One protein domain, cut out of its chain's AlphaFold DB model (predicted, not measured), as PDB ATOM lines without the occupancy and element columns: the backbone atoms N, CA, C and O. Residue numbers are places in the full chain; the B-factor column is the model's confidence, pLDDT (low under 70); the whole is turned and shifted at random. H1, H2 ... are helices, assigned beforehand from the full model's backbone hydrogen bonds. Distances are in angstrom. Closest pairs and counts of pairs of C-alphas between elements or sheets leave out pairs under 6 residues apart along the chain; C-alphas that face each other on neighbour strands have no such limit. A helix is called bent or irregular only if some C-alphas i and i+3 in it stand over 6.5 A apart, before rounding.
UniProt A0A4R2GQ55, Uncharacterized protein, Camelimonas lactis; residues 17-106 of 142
ATOM      1  N   PRO A  17       7.000  -3.515 -54.584       92.12
ATOM      2  CA  PRO A  17       5.572  -3.740 -54.792       92.12
ATOM      3  C   PRO A  17       5.174  -5.212 -54.624       92.12
ATOM      4  O   PRO A  17       4.127  -5.501 -54.048       92.12
ATOM      5  N   ALA A  18       6.017  -6.149 -55.073       92.81
ATOM      6  CA  ALA A  18       5.774  -7.579 -54.892       92.81
ATOM      7  C   ALA A  18       5.839  -7.980 -53.410       92.81
ATOM      8  O   ALA A  18       4.969  -8.707 -52.930       92.81
ATOM      9  N   LEU A  19       6.816  -7.447 -52.665       94.19
ATOM     10  CA  LEU A  19       6.877  -7.606 -51.211       94.19
ATOM     11  C   LEU A  19       5.621  -7.023 -50.546       94.19
ATOM     12  O   LEU A  19       5.047  -7.670 -49.673       94.19
ATOM     13  N   GLY A  20       5.166  -5.841 -50.977       93.12
ATOM     14  CA  GLY A  20       3.956  -5.179 -50.476       93.12
ATOM     15  C   GLY A  20       2.707  -6.036 -50.649       93.12
ATOM     16  O   GLY A  20       1.961  -6.259 -49.696       93.12
ATOM     17  N   LEU A  21       2.518  -6.586 -51.851       94.44
ATOM     18  CA  LEU A  21       1.405  -7.482 -52.153       94.44
ATOM     19  C   LEU A  21       1.461  -8.763 -51.313       94.44
ATOM     20  O   LEU A  21       0.446  -9.192 -50.764       94.44
ATOM     21  N   ARG A  22       2.650  -9.358 -51.176       94.88
ATOM     22  CA  ARG A  22       2.854 -10.561 -50.363       94.88
ATOM     23  C   ARG A  22       2.548 -10.303 -48.892       94.88
ATOM     24  O   ARG A  22       1.846 -11.095 -48.269       94.88
ATOM     25  N   TRP A  23       3.025  -9.186 -48.352       94.19
ATOM     26  CA  TRP A  23       2.713  -8.755 -46.994       94.19
ATOM     27  C   TRP A  23       1.198  -8.600 -46.803       94.19
ATOM     28  O   TRP A  23       0.641  -9.167 -45.864       94.19
ATOM     29  N   ALA A  24       0.504  -7.934 -47.732       93.00
ATOM     30  CA  ALA A  24      -0.946  -7.752 -47.660       93.00
ATOM     31  C   ALA A  24      -1.707  -9.090 -47.685       93.00
ATOM     32  O   ALA A  24      -2.654  -9.278 -46.920       93.00
ATOM     33  N   ALA A  25      -1.269 -10.043 -48.513       95.19
ATOM     34  CA  ALA A  25      -1.853 -11.380 -48.567       95.19
ATOM     35  C   ALA A  25      -1.680 -12.142 -47.242       95.19
ATOM     36  O   ALA A  25      -2.657 -12.664 -46.707       95.19
ATOM     37  N   LEU A  26      -0.470 -12.149 -46.669       93.75
ATOM     38  CA  LEU A  26      -0.185 -12.796 -45.380       93.75
ATOM     39  C   LEU A  26      -1.033 -12.207 -44.252       93.75
ATOM     40  O   LEU A  26      -1.598 -12.937 -43.439       93.75
ATOM     41  N   ARG A  27      -1.175 -10.881 -44.232       91.56
ATOM     42  CA  ARG A  27      -2.040 -10.162 -43.291       91.56
ATOM     43  C   ARG A  27      -3.509 -10.551 -43.457       91.56
ATOM     44  O   ARG A  27      -4.182 -10.793 -42.462       91.56
ATOM     45  N   GLY A  28      -3.991 -10.667 -44.695       91.81
ATOM     46  CA  GLY A  28      -5.341 -11.152 -44.985       91.81
ATOM     47  C   GLY A  28      -5.576 -12.583 -44.493       91.81
ATOM     48  O   GLY A  28      -6.613 -12.866 -43.900       91.81
ATOM     49  N   MET A  29      -4.592 -13.469 -44.667       92.94
ATOM     50  CA  MET A  29      -4.654 -14.844 -44.161       92.94
ATOM     51  C   MET A  29      -4.657 -14.896 -42.628       92.94
ATOM     52  O   MET A  29      -5.441 -15.644 -42.052       92.94
ATOM     53  N   LEU A  30      -3.831 -14.079 -41.967       90.62
ATOM     54  CA  LEU A  30      -3.774 -13.971 -40.503       90.62
ATOM     55  C   LEU A  30      -5.018 -13.314 -39.888       90.62
ATOM     56  O   LEU A  30      -5.311 -13.555 -38.721       90.62
ATOM     57  N   GLY A  31      -5.744 -12.500 -40.655       88.31
ATOM     58  CA  GLY A  31      -7.031 -11.926 -40.259       88.31
ATOM     59  C   GLY A  31      -8.231 -12.848 -40.502       88.31
ATOM     60  O   GLY A  31      -9.360 -12.459 -40.206       88.31
ATOM     61  N   SER A  32      -8.022 -14.041 -41.066       89.88
ATOM     62  CA  SER A  32      -9.097 -15.003 -41.314       89.88
ATOM     63  C   SER A  32      -9.511 -15.707 -40.017       89.88
ATOM     64  O   SER A  32      -8.651 -16.289 -39.362       89.88
ATOM     65  N   PRO A  33     -10.811 -15.800 -39.680       86.12
ATOM     66  CA  PRO A  33     -11.263 -16.516 -38.481       86.12
ATOM     67  C   PRO A  33     -10.921 -18.016 -38.507       86.12
ATOM     68  O   PRO A  33     -10.903 -18.670 -37.470       86.12
ATOM     69  N   LEU A  34     -10.625 -18.577 -39.686       88.50
ATOM     70  CA  LEU A  34     -10.199 -19.971 -39.821       88.50
ATOM     71  C   LEU A  34      -8.814 -20.218 -39.207       88.50
ATOM     72  O   LEU A  34      -8.547 -21.325 -38.753       88.50
ATOM     73  N   ILE A  35      -7.947 -19.201 -39.173       87.50
ATOM     74  CA  ILE A  35      -6.564 -19.325 -38.689       87.50
ATOM     75  C   ILE A  35      -6.452 -19.276 -37.156       87.50
ATOM     76  O   ILE A  35      -5.380 -19.515 -36.601       87.50
ATOM     77  N   ASP A  36      -7.552 -18.953 -36.471       83.12
ATOM     78  CA  ASP A  36      -7.643 -18.930 -35.007       83.12
ATOM     79  C   ASP A  36      -8.035 -20.295 -34.419       83.12
ATOM     80  O   ASP A  36      -7.953 -20.492 -33.206       83.12
ATOM     81  N   ALA A  37      -8.446 -21.250 -35.261       88.12
ATOM     82  CA  ALA A  37      -8.744 -22.607 -34.826       88.12
ATOM     83  C   ALA A  37      -7.487 -23.290 -34.252       88.12
ATOM     84  O   ALA A  37      -6.384 -23.129 -34.775       88.12
ATOM     85  N   GLU A  38      -7.663 -24.092 -33.197       84.00
ATOM     86  CA  GLU A  38      -6.569 -24.801 -32.511       84.00
ATOM     87  C   GLU A  38      -5.742 -25.660 -33.487       84.00
ATOM     88  O   GLU A  38      -4.511 -25.629 -33.465       84.00
ATOM     89  N   ASP A  39      -6.417 -26.317 -34.433       91.50
ATOM     90  CA  ASP A  39      -5.796 -27.146 -35.473       91.50
ATOM     91  C   ASP A  39      -4.920 -26.341 -36.452       91.50
ATOM     92  O   ASP A  39      -4.091 -26.906 -37.161       91.50
ATOM     93  N   GLN A  40      -5.086 -25.016 -36.505       92.19
ATOM     94  CA  GLN A  40      -4.371 -24.114 -37.412       92.19
ATOM     95  C   GLN A  40      -3.223 -23.356 -36.730       92.19
ATOM     96  O   GLN A  40      -2.594 -22.493 -37.347       92.19
ATOM     97  N   ARG A  41      -2.886 -23.679 -35.473       89.94
ATOM     98  CA  ARG A  41      -1.812 -22.992 -34.727       89.94
ATOM     99  C   ARG A  41      -0.445 -23.091 -35.385       89.94
ATOM    100  O   ARG A  41       0.355 -22.164 -35.267       89.94
ATOM    101  N   GLU A  42      -0.144 -24.203 -36.045       92.81
ATOM    102  CA  GLU A  42       1.109 -24.361 -36.784       92.81
ATOM    103  C   GLU A  42       1.160 -23.451 -38.009       92.81
ATOM    104  O   GLU A  42       2.065 -22.623 -38.101       92.81
ATOM    105  N   LEU A  43       0.126 -23.489 -38.851       93.25
ATOM    106  CA  LEU A  43       0.005 -22.597 -40.002       93.25
ATOM    107  C   LEU A  43       0.064 -21.123 -39.582       93.25
ATOM    108  O   LEU A  43       0.758 -20.321 -40.200       93.25
ATOM    109  N   ARG A  44      -0.599 -20.753 -38.481       92.75
ATOM    110  CA  ARG A  44      -0.523 -19.393 -37.933       92.75
ATOM    111  C   ARG A  44       0.915 -18.993 -37.590       92.75
ATOM    112  O   ARG A  44       1.319 -17.871 -37.890       92.75
ATOM    113  N   ARG A  45       1.689 -19.885 -36.959       92.00
ATOM    114  CA  ARG A  45       3.103 -19.629 -36.632       92.00
ATOM    115  C   ARG A  45       3.936 -19.437 -37.896       92.00
ATOM    116  O   ARG A  45       4.715 -18.488 -37.948       92.00
ATOM    117  N   GLU A  46       3.741 -20.278 -38.905       94.75
ATOM    118  CA  GLU A  46       4.430 -20.162 -40.195       94.75
ATOM    119  C   GLU A  46       4.104 -18.838 -40.896       94.75
ATOM    120  O   GLU A  46       5.009 -18.128 -41.328       94.75
ATOM    121  N   LEU A  47       2.828 -18.444 -40.927       93.56
ATOM    122  CA  LEU A  47       2.397 -17.172 -41.508       93.56
ATOM    123  C   LEU A  47       3.006 -15.965 -40.783       93.56
ATOM    124  O   LEU A  47       3.410 -15.004 -41.434       93.56
ATOM    125  N   LEU A  48       3.111 -16.010 -39.452       91.06
ATOM    126  CA  LEU A  48       3.774 -14.960 -38.669       91.06
ATOM    127  C   LEU A  48       5.282 -14.907 -38.939       91.06
ATOM    128  O   LEU A  48       5.854 -13.821 -39.051       91.06
ATOM    129  N   GLN A  49       5.934 -16.065 -39.058       92.31
ATOM    130  CA  GLN A  49       7.351 -16.141 -39.407       92.31
ATOM    131  C   GLN A  49       7.606 -15.580 -40.809       92.31
ATOM    132  O   GLN A  49       8.552 -14.816 -41.010       92.31
ATOM    133  N   GLU A  50       6.742 -15.909 -41.764       93.19
ATOM    134  CA  GLU A  50       6.840 -15.407 -43.124       93.19
ATOM    135  C   GLU A  50       6.570 -13.901 -43.197       93.19
ATOM    136  O   GLU A  50       7.313 -13.167 -43.847       93.19
ATOM    137  N   LEU A  51       5.570 -13.406 -42.464       91.56
ATOM    138  CA  LEU A  51       5.294 -11.975 -42.366       91.56
ATOM    139  C   LEU A  51       6.530 -11.210 -41.872       91.56
ATOM    140  O   LEU A  51       6.930 -10.216 -42.478       91.56
ATOM    141  N   LYS A  52       7.195 -11.733 -40.833       88.94
ATOM    142  CA  LYS A  52       8.442 -11.167 -40.301       88.94
ATOM    143  C   LYS A  52       9.568 -11.168 -41.340       88.94
ATOM    144  O   LYS A  52      10.312 -10.192 -41.435       88.94
ATOM    145  N   SER A  53       9.698 -12.243 -42.116       91.75
ATOM    146  CA  SER A  53      10.686 -12.365 -43.197       91.75
ATOM    147  C   SER A  53      10.465 -11.318 -44.298       91.75
ATOM    148  O   SER A  53      11.412 -10.668 -44.757       91.75
ATOM    149  N   VAL A  54       9.205 -11.087 -44.681       92.31
ATOM    150  CA  VAL A  54       8.835 -10.065 -45.669       92.31
ATOM    151  C   VAL A  54       9.153  -8.660 -45.162       92.31
ATOM    152  O   VAL A  54       9.788  -7.892 -45.879       92.31
ATOM    153  N   GLU A  55       8.783  -8.331 -43.922       90.69
ATOM    154  CA  GLU A  55       9.082  -7.025 -43.315       90.69
ATOM    155  C   GLU A  55      10.589  -6.740 -43.266       90.69
ATOM    156  O   GLU A  55      11.039  -5.648 -43.620       90.69
ATOM    157  N   GLN A  56      11.389  -7.740 -42.886       90.56
ATOM    158  CA  GLN A  56      12.851  -7.636 -42.895       90.56
ATOM    159  C   GLN A  56      13.418  -7.481 -44.307       90.56
ATOM    160  O   GLN A  56      14.424  -6.803 -44.505       90.56
ATOM    161  N   SER A  57      12.798  -8.113 -45.300       92.44
ATOM    162  CA  SER A  57      13.199  -7.952 -46.697       92.44
ATOM    163  C   SER A  57      12.900  -6.533 -47.181       92.44
ATOM    164  O   SER A  57      13.759  -5.901 -47.791       92.44
ATOM    165  N   MET A  58      11.734  -5.980 -46.837       92.50
ATOM    166  CA  MET A  58      11.361  -4.608 -47.189       92.50
ATOM    167  C   MET A  58      12.311  -3.564 -46.602       92.50
ATOM    168  O   MET A  58      12.671  -2.625 -47.307       92.50
ATOM    169  N   SER A  59      12.748  -3.709 -45.345       91.06
ATOM    170  CA  SER A  59      13.671  -2.741 -44.731       91.06
ATOM    171  C   SER A  59      15.049  -2.716 -45.406       91.06
ATOM    172  O   SER A  59      15.730  -1.690 -45.374       91.06
ATOM    173  N   ARG A  60      15.448  -3.807 -46.071       92.12
ATOM    174  CA  ARG A  60      16.740  -3.938 -46.765       92.12
ATOM    175  C   ARG A  60      16.736  -3.426 -48.203       92.12
ATOM    176  O   ARG A  60      17.801  -3.101 -48.721       92.12
ATOM    177  N   VAL A  61      15.580  -3.377 -48.864       91.94
ATOM    178  CA  VAL A  61      15.486  -2.920 -50.259       91.94
ATOM    179  C   VAL A  61      15.197  -1.425 -50.281       91.94
ATOM    180  O   VAL A  61      14.211  -0.994 -49.700       91.94
ATOM    181  N   SER A  62      16.017  -0.620 -50.955       91.50
ATOM    182  CA  SER A  62      15.760   0.821 -51.114       91.50
ATOM    183  C   SER A  62      14.606   1.099 -52.076       91.50
ATOM    184  O   SER A  62      14.512   0.462 -53.128       91.50
ATOM    185  N   ALA A  63      13.777   2.088 -51.751       92.25
ATOM    186  CA  ALA A  63      12.731   2.572 -52.645       92.25
ATOM    187  C   ALA A  63      13.316   3.482 -53.736       92.25
ATOM    188  O   ALA A  63      14.069   4.417 -53.466       92.25
ATOM    189  N   ARG A  64      12.936   3.224 -54.988       92.19
ATOM    190  CA  ARG A  64      13.401   3.947 -56.185       92.19
ATOM    191  C   ARG A  64      12.371   4.924 -56.741       92.19
ATOM    192  O   ARG A  64      12.651   5.647 -57.693       92.19
ATOM    193  N   SER A  65      11.168   4.929 -56.179       92.00
ATOM    194  CA  SER A  65      10.066   5.788 -56.600       92.00
ATOM    195  C   SER A  65       9.165   6.143 -55.421       92.00
ATOM    196  O   SER A  65       9.174   5.471 -54.388       92.00
ATOM    197  N   GLY A  66       8.335   7.175 -55.595       91.00
ATOM    198  CA  GLY A  66       7.325   7.540 -54.599       91.00
ATOM    199  C   GLY A  66       6.320   6.419 -54.311       91.00
ATOM    200  O   GLY A  66       5.876   6.290 -53.178       91.00
ATOM    201  N   LEU A  67       6.016   5.571 -55.302       91.75
ATOM    202  CA  LEU A  67       5.123   4.413 -55.146       91.75
ATOM    203  C   LEU A  67       5.738   3.315 -54.262       91.75
ATOM    204  O   LEU A  67       5.077   2.700 -53.426       91.75
ATOM    205  N   GLU A  68       7.027   3.050 -54.440       94.38
ATOM    206  CA  GLU A  68       7.749   2.107 -53.586       94.38
ATOM    207  C   GLU A  68       7.851   2.644 -52.154       94.38
ATOM    208  O   GLU A  68       7.614   1.920 -51.187       94.38
ATOM    209  N   LEU A  69       8.110   3.944 -52.013       94.31
ATOM    210  CA  LEU A  69       8.147   4.596 -50.712       94.31
ATOM    211  C   LEU A  69       6.786   4.537 -50.000       94.31
ATOM    212  O   LEU A  69       6.740   4.217 -48.813       94.31
ATOM    213  N   SER A  70       5.680   4.787 -50.713       92.38
ATOM    214  CA  SER A  70       4.335   4.686 -50.135       92.38
ATOM    215  C   SER A  70       4.043   3.271 -49.645       92.38
ATOM    216  O   SER A  70       3.505   3.110 -48.558       92.38
ATOM    217  N   THR A  71       4.513   2.248 -50.366       94.00
ATOM    218  CA  THR A  71       4.376   0.844 -49.948       94.00
ATOM    219  C   THR A  71       5.024   0.590 -48.580       94.00
ATOM    220  O   THR A  71       4.409  -0.028 -47.713       94.00
ATOM    221  N   LYS A  72       6.241   1.100 -48.334       94.81
ATOM    222  CA  LYS A  72       6.881   0.985 -47.006       94.81
ATOM    223  C   LYS A  72       6.115   1.740 -45.925       94.81
ATOM    224  O   LYS A  72       6.005   1.251 -44.802       94.81
ATOM    225  N   ILE A  73       5.609   2.928 -46.253       94.12
ATOM    226  CA  ILE A  73       4.840   3.759 -45.321       94.12
ATOM    227  C   ILE A  73       3.541   3.055 -44.922       94.12
ATOM    228  O   ILE A  73       3.223   3.026 -43.736       94.12
ATOM    229  N   ASP A  74       2.827   2.450 -45.871       91.56
ATOM    230  CA  ASP A  74       1.578   1.732 -45.610       91.56
ATOM    231  C   ASP A  74       1.803   0.540 -44.670       91.56
ATOM    232  O   ASP A  74       1.061   0.354 -43.701       91.56
ATOM    233  N   VAL A  75       2.879  -0.220 -44.901       89.62
ATOM    234  CA  VAL A  75       3.292  -1.338 -44.038       89.62
ATOM    235  C   VAL A  75       3.609  -0.849 -42.624       89.62
ATOM    236  O   VAL A  75       3.085  -1.391 -41.648       89.62
ATOM    237  N   LEU A  76       4.419   0.208 -42.500       90.38
ATOM    238  CA  LEU A  76       4.759   0.796 -41.206       90.38
ATOM    239  C   LEU A  76       3.508   1.305 -40.473       90.38
ATOM    240  O   LEU A  76       3.331   1.031 -39.287       90.38
ATOM    241  N   ALA A  77       2.627   2.022 -41.173       88.75
ATOM    242  CA  ALA A  77       1.409   2.590 -40.608       88.75
ATOM    243  C   ALA A  77       0.472   1.503 -40.073       88.75
ATOM    244  O   ALA A  77      -0.053   1.631 -38.965       88.75
ATOM    245  N   GLN A  78       0.273   0.424 -40.829       85.56
ATOM    246  CA  GLN A  78      -0.601  -0.657 -40.395       85.56
ATOM    247  C   GLN A  78      -0.038  -1.388 -39.177       85.56
ATOM    248  O   GLN A  78      -0.761  -1.645 -38.217       85.56
ATOM    249  N   ALA A  79       1.256  -1.684 -39.182       81.56
ATOM    250  CA  ALA A  79       1.860  -2.411 -38.083       81.56
ATOM    251  C   ALA A  79       1.968  -1.566 -36.793       81.56
ATOM    252  O   ALA A  79       1.922  -2.125 -35.697       81.56
ATOM    253  N   LEU A  80       1.991  -0.227 -36.897       82.25
ATOM    254  CA  LEU A  80       1.789   0.679 -35.757       82.25
ATOM    255  C   LEU A  80       0.348   0.659 -35.223       82.25
ATOM    256  O   LEU A  80       0.162   0.618 -34.008       82.25
ATOM    257  N   ARG A  81      -0.672   0.673 -36.098       80.50
ATOM    258  CA  ARG A  81      -2.097   0.648 -35.689       80.50
ATOM    259  C   ARG A  81      -2.451  -0.583 -34.873       80.50
ATOM    260  O   ARG A  81      -3.270  -0.515 -33.965       80.50
ATOM    261  N   GLU A  82      -1.854  -1.703 -35.230       74.12
ATOM    262  CA  GLU A  82      -2.161  -2.988 -34.626       74.12
ATOM    263  C   GLU A  82      -1.232  -3.353 -33.469       74.12
ATOM    264  O   GLU A  82      -1.398  -4.412 -32.869       74.12
ATOM    265  N   LEU A  83      -0.247  -2.498 -33.155       68.00
ATOM    266  CA  LEU A  83       0.812  -2.786 -32.179       68.00
ATOM    267  C   LEU A  83       1.520  -4.130 -32.462       68.00
ATOM    268  O   LEU A  83       2.114  -4.733 -31.573       68.00
ATOM    269  N   THR A  84       1.450  -4.618 -33.704       63.38
ATOM    270  CA  THR A  84       1.799  -5.996 -34.076       63.38
ATOM    271  C   THR A  84       3.264  -6.198 -34.397       63.38
ATOM    272  O   THR A  84       3.623  -7.308 -34.767       63.38
ATOM    273  N   PHE A  85       4.126  -5.189 -34.259       62.19
ATOM    274  CA  PHE A  85       5.565  -5.436 -34.295       62.19
ATOM    275  C   PHE A  85       5.976  -6.079 -32.973       62.19
ATOM    276  O   PHE A  85       6.216  -5.349 -32.011       62.19
ATOM    277  N   PRO A  86       6.108  -7.418 -32.899       54.03
ATOM    278  CA  PRO A  86       6.255  -8.110 -31.620       54.03
ATOM    279  C   PRO A  86       7.567  -7.718 -30.928       54.03
ATOM    280  O   PRO A  86       7.683  -7.813 -29.713       54.03
ATOM    281  N   ASP A  87       8.526  -7.219 -31.716       56.78
ATOM    282  CA  ASP A  87       9.866  -6.862 -31.270       56.78
ATOM    283  C   ASP A  87      10.186  -5.364 -31.401       56.78
ATOM    284  O   ASP A  87      11.304  -4.969 -31.077       56.78
ATOM    285  N   GLY A  88       9.285  -4.528 -31.949       60.75
ATOM    286  CA  GLY A  88       9.508  -3.094 -32.253       60.75
ATOM    287  C   GLY A  88      10.660  -2.771 -33.230       60.75
ATOM    288  O   GLY A  88      10.684  -1.713 -33.854       60.75
ATOM    289  N   ARG A  89      11.598  -3.701 -33.411       64.62
ATOM    290  CA  ARG A  89      12.859  -3.562 -34.134       64.62
ATOM    291  C   ARG A  89      12.645  -3.468 -35.638       64.62
ATOM    292  O   ARG A  89      13.180  -2.563 -36.261       64.62
ATOM    293  N   ASN A  90      11.753  -4.297 -36.185       76.19
ATOM    294  CA  ASN A  90      11.373  -4.236 -37.599       76.19
ATOM    295  C   ASN A  90      10.766  -2.870 -37.978       76.19
ATOM    296  O   ASN A  90      11.029  -2.368 -39.067       76.19
ATOM    297  N   ALA A  91       9.991  -2.252 -37.080       82.81
ATOM    298  CA  ALA A  91       9.385  -0.938 -37.308       82.81
ATOM    299  C   ALA A  91      10.446   0.161 -37.412       82.81
ATOM    300  O   ALA A  91      10.397   1.001 -38.308       82.81
ATOM    301  N   LEU A  92      11.412   0.137 -36.488       85.62
ATOM    302  CA  LEU A  92      12.524   1.084 -36.455       85.62
ATOM    303  C   LEU A  92      13.439   0.903 -37.668       85.62
ATOM    304  O   LEU A  92      13.798   1.894 -38.297       85.62
ATOM    305  N   ASP A  93      13.745  -0.339 -38.042       88.62
ATOM    306  CA  ASP A  93      14.545  -0.648 -39.231       88.62
ATOM    307  C   ASP A  93      13.842  -0.172 -40.514       88.62
ATOM    308  O   ASP A  93      14.472   0.387 -41.413       88.62
ATOM    309  N   LEU A  94      12.518  -0.344 -40.602       89.75
ATOM    310  CA  LEU A  94      11.730   0.134 -41.737       89.75
ATOM    311  C   LEU A  94      11.655   1.666 -41.775       89.75
ATOM    312  O   LEU A  94      11.777   2.249 -42.850       89.75
ATOM    313  N   LEU A  95      11.513   2.325 -40.624       92.31
ATOM    314  CA  LEU A  95      11.533   3.786 -40.518       92.31
ATOM    315  C   LEU A  95      12.898   4.368 -40.911       92.31
ATOM    316  O   LEU A  95      12.959   5.366 -41.630       92.31
ATOM    317  N   GLU A  96      13.988   3.735 -40.481       91.94
ATOM    318  CA  GLU A  96      15.352   4.092 -40.875       91.94
ATOM    319  C   GLU A  96      15.535   3.972 -42.391       91.94
ATOM    320  O   GLU A  96      16.052   4.876 -43.046       91.94
ATOM    321  N   SER A  97      15.033   2.875 -42.954       93.12
ATOM    322  CA  SER A  97      15.046   2.614 -44.389       93.12
ATOM    323  C   SER A  97      14.263   3.679 -45.170       93.12
ATOM    324  O   SER A  97      14.791   4.265 -46.113       93.12
ATOM    325  N   ILE A  98      13.048   4.018 -44.720       94.44
ATOM    326  CA  ILE A  98      12.225   5.103 -45.284       94.44
ATOM    327  C   ILE A  98      12.973   6.439 -45.231       94.44
ATOM    328  O   ILE A  98      12.965   7.189 -46.207       94.44
ATOM    329  N   ARG A  99      13.644   6.752 -44.116       92.25
ATOM    330  CA  ARG A  99      14.441   7.979 -43.989       92.25
ATOM    331  C   ARG A  99      15.566   8.023 -45.026       92.25
ATOM    332  O   ARG A  99      15.742   9.052 -45.679       92.25
ATOM    333  N   GLY A 100      16.284   6.913 -45.207       90.94
ATOM    334  CA  GLY A 100      17.306   6.771 -46.246       90.94
ATOM    335  C   GLY A 100      16.743   6.979 -47.654       90.94
ATOM    336  O   GLY A 100      17.292   7.765 -48.433       90.94
ATOM    337  N   ASP A 101      15.603   6.361 -47.954       92.25
ATOM    338  CA  ASP A 101      14.928   6.489 -49.246       92.25
ATOM    339  C   ASP A 101      14.509   7.937 -49.532       92.25
ATOM    340  O   ASP A 101      14.802   8.465 -50.602       92.25
ATOM    341  N   VAL A 102      13.903   8.629 -48.559       92.50
ATOM    342  CA  VAL A 102      13.519  10.045 -48.699       92.50
ATOM    343  C   VAL A 102      14.738  10.906 -49.015       92.50
ATOM    344  O   VAL A 102      14.704  11.684 -49.964       92.50
ATOM    345  N   THR A 103      15.839  10.753 -48.275       89.38
ATOM    346  CA  THR A 103      17.054  11.545 -48.539       89.38
ATOM    347  C   THR A 103      17.669  11.278 -49.912       89.38
ATOM    348  O   THR A 103      18.324  12.163 -50.460       89.38
ATOM    349  N   SER A 104      17.449  10.084 -50.464       87.81
ATOM    350  CA  SER A 104      17.949   9.675 -51.779       87.81
ATOM    351  C   SER A 104      17.052  10.164 -52.919       87.81
ATOM    352  O   SER A 104      17.546  10.478 -53.999       87.81
ATOM    353  N   LEU A 105      15.740  10.235 -52.678       87.75
ATOM    354  CA  LEU A 105      14.735  10.666 -53.651       87.75
ATOM    355  C   LEU A 105      14.567  12.187 -53.708       87.75
ATOM    356  O   LEU A 105      14.130  12.702 -54.735       87.75
ATOM    357  N   VAL A 106      14.908  12.913 -52.638       83.69
ATOM    358  CA  VAL A 106      14.956  14.378 -52.659       83.69
ATOM    359  C   VAL A 106      16.119  14.795 -53.559       83.69
ATOM    360  O   VAL A 106      17.278  14.548 -53.208       83.69
TER     361      VAL A 106
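This is residues 17 to 106 of the 142 residues of an uncharacterized protein of Camelimonas lactis (UniProt A0A4R2GQ55). Look for a rod-shaped bundle of four helices, staggered along its length: the long helix H3 with H1 side by side at one end, and the hairpin of H4 and H5 at the other. The two pairs overlap only in part, where the beginning of H1 packs on H4 and the last part of H3 packs on H5; the small H2 sits at the turn between H1 and H3, and residues 37 to 42 stick out beyond it. The printed part has 90 residues with five named helices, H1 to H5 in order along the chain, and no named strand; its class is all helix. It is compact, with a radius of gyration of the C-alphas of 13.9 A, and spans 49 by 23 by 20 A.

Begin with H3, residues 38 to 60, the hub, which touches three other helices. H1, residues 17 to 30, touches it, closest at the C-alphas of Trp 23 and Leu 51, 6.2 A apart, at a shallow tilt of 22 degrees, opposite ways. H2, residues 33 to 36, touches H3 only at the corner, closest at the C-alphas of Ile 35 and Arg 44, 6.1 A apart. With its residues 52 to 60 alone, H3 touches H5, residues 89 to 105; the closest C-alphas, of Ser 59 and Leu 94, are 4.6 A apart, and the two run the same way at a shallow tilt of 32 degrees. H5 and H4, residues 66 to 81, form a helical hairpin at a shallow tilt of 25 degrees, with the C-alphas of Leu 76 and Ala 91 closest at 6.3 A. H1 touches H4 with residues 17 to 20 alone, closest at the C-alphas of Gly 20 and Thr 71, 6.1 A apart. H1 and H5 are apart. H1, H3, H4 and H5 make an up-and-down bundle, each running against the one before it. In H1, H4 and H5 every O i to N i+4 pair is within hydrogen-bond range, in H3 16 of 19; H2 is too short for such a pair.

Find C-alpha 38 at (-6.569, -24.801, -32.511); from there H3 runs 34.4 A to C-alpha 60 at (16.740, -3.938, -46.765). H3 is irregular, with C-alphas 39 and 42 7.6 A apart. H1 begins at C-alpha 17, (5.572, -3.740, -54.792), and is 19.9 A long; H2 has four residues and measures 5.6 A. H4 measures 22.2 A and H5 24.2 A, ending at C-alpha 105, (14.735, 10.666, -53.651).

Asp 39 and Val 106 have the two C-alphas farthest apart, 49.5 A. Residues 37 to 42, of which 38 to 42 belong to H3, stand free. The printed part has no cut. The links H1 to H2, H2 to H3 and H3 to H4 are tight, H4 to H5 is short, and no link is long. The mean pLDDT of the printed part is 88.2; look at residues 83 to 89 for the values under 70.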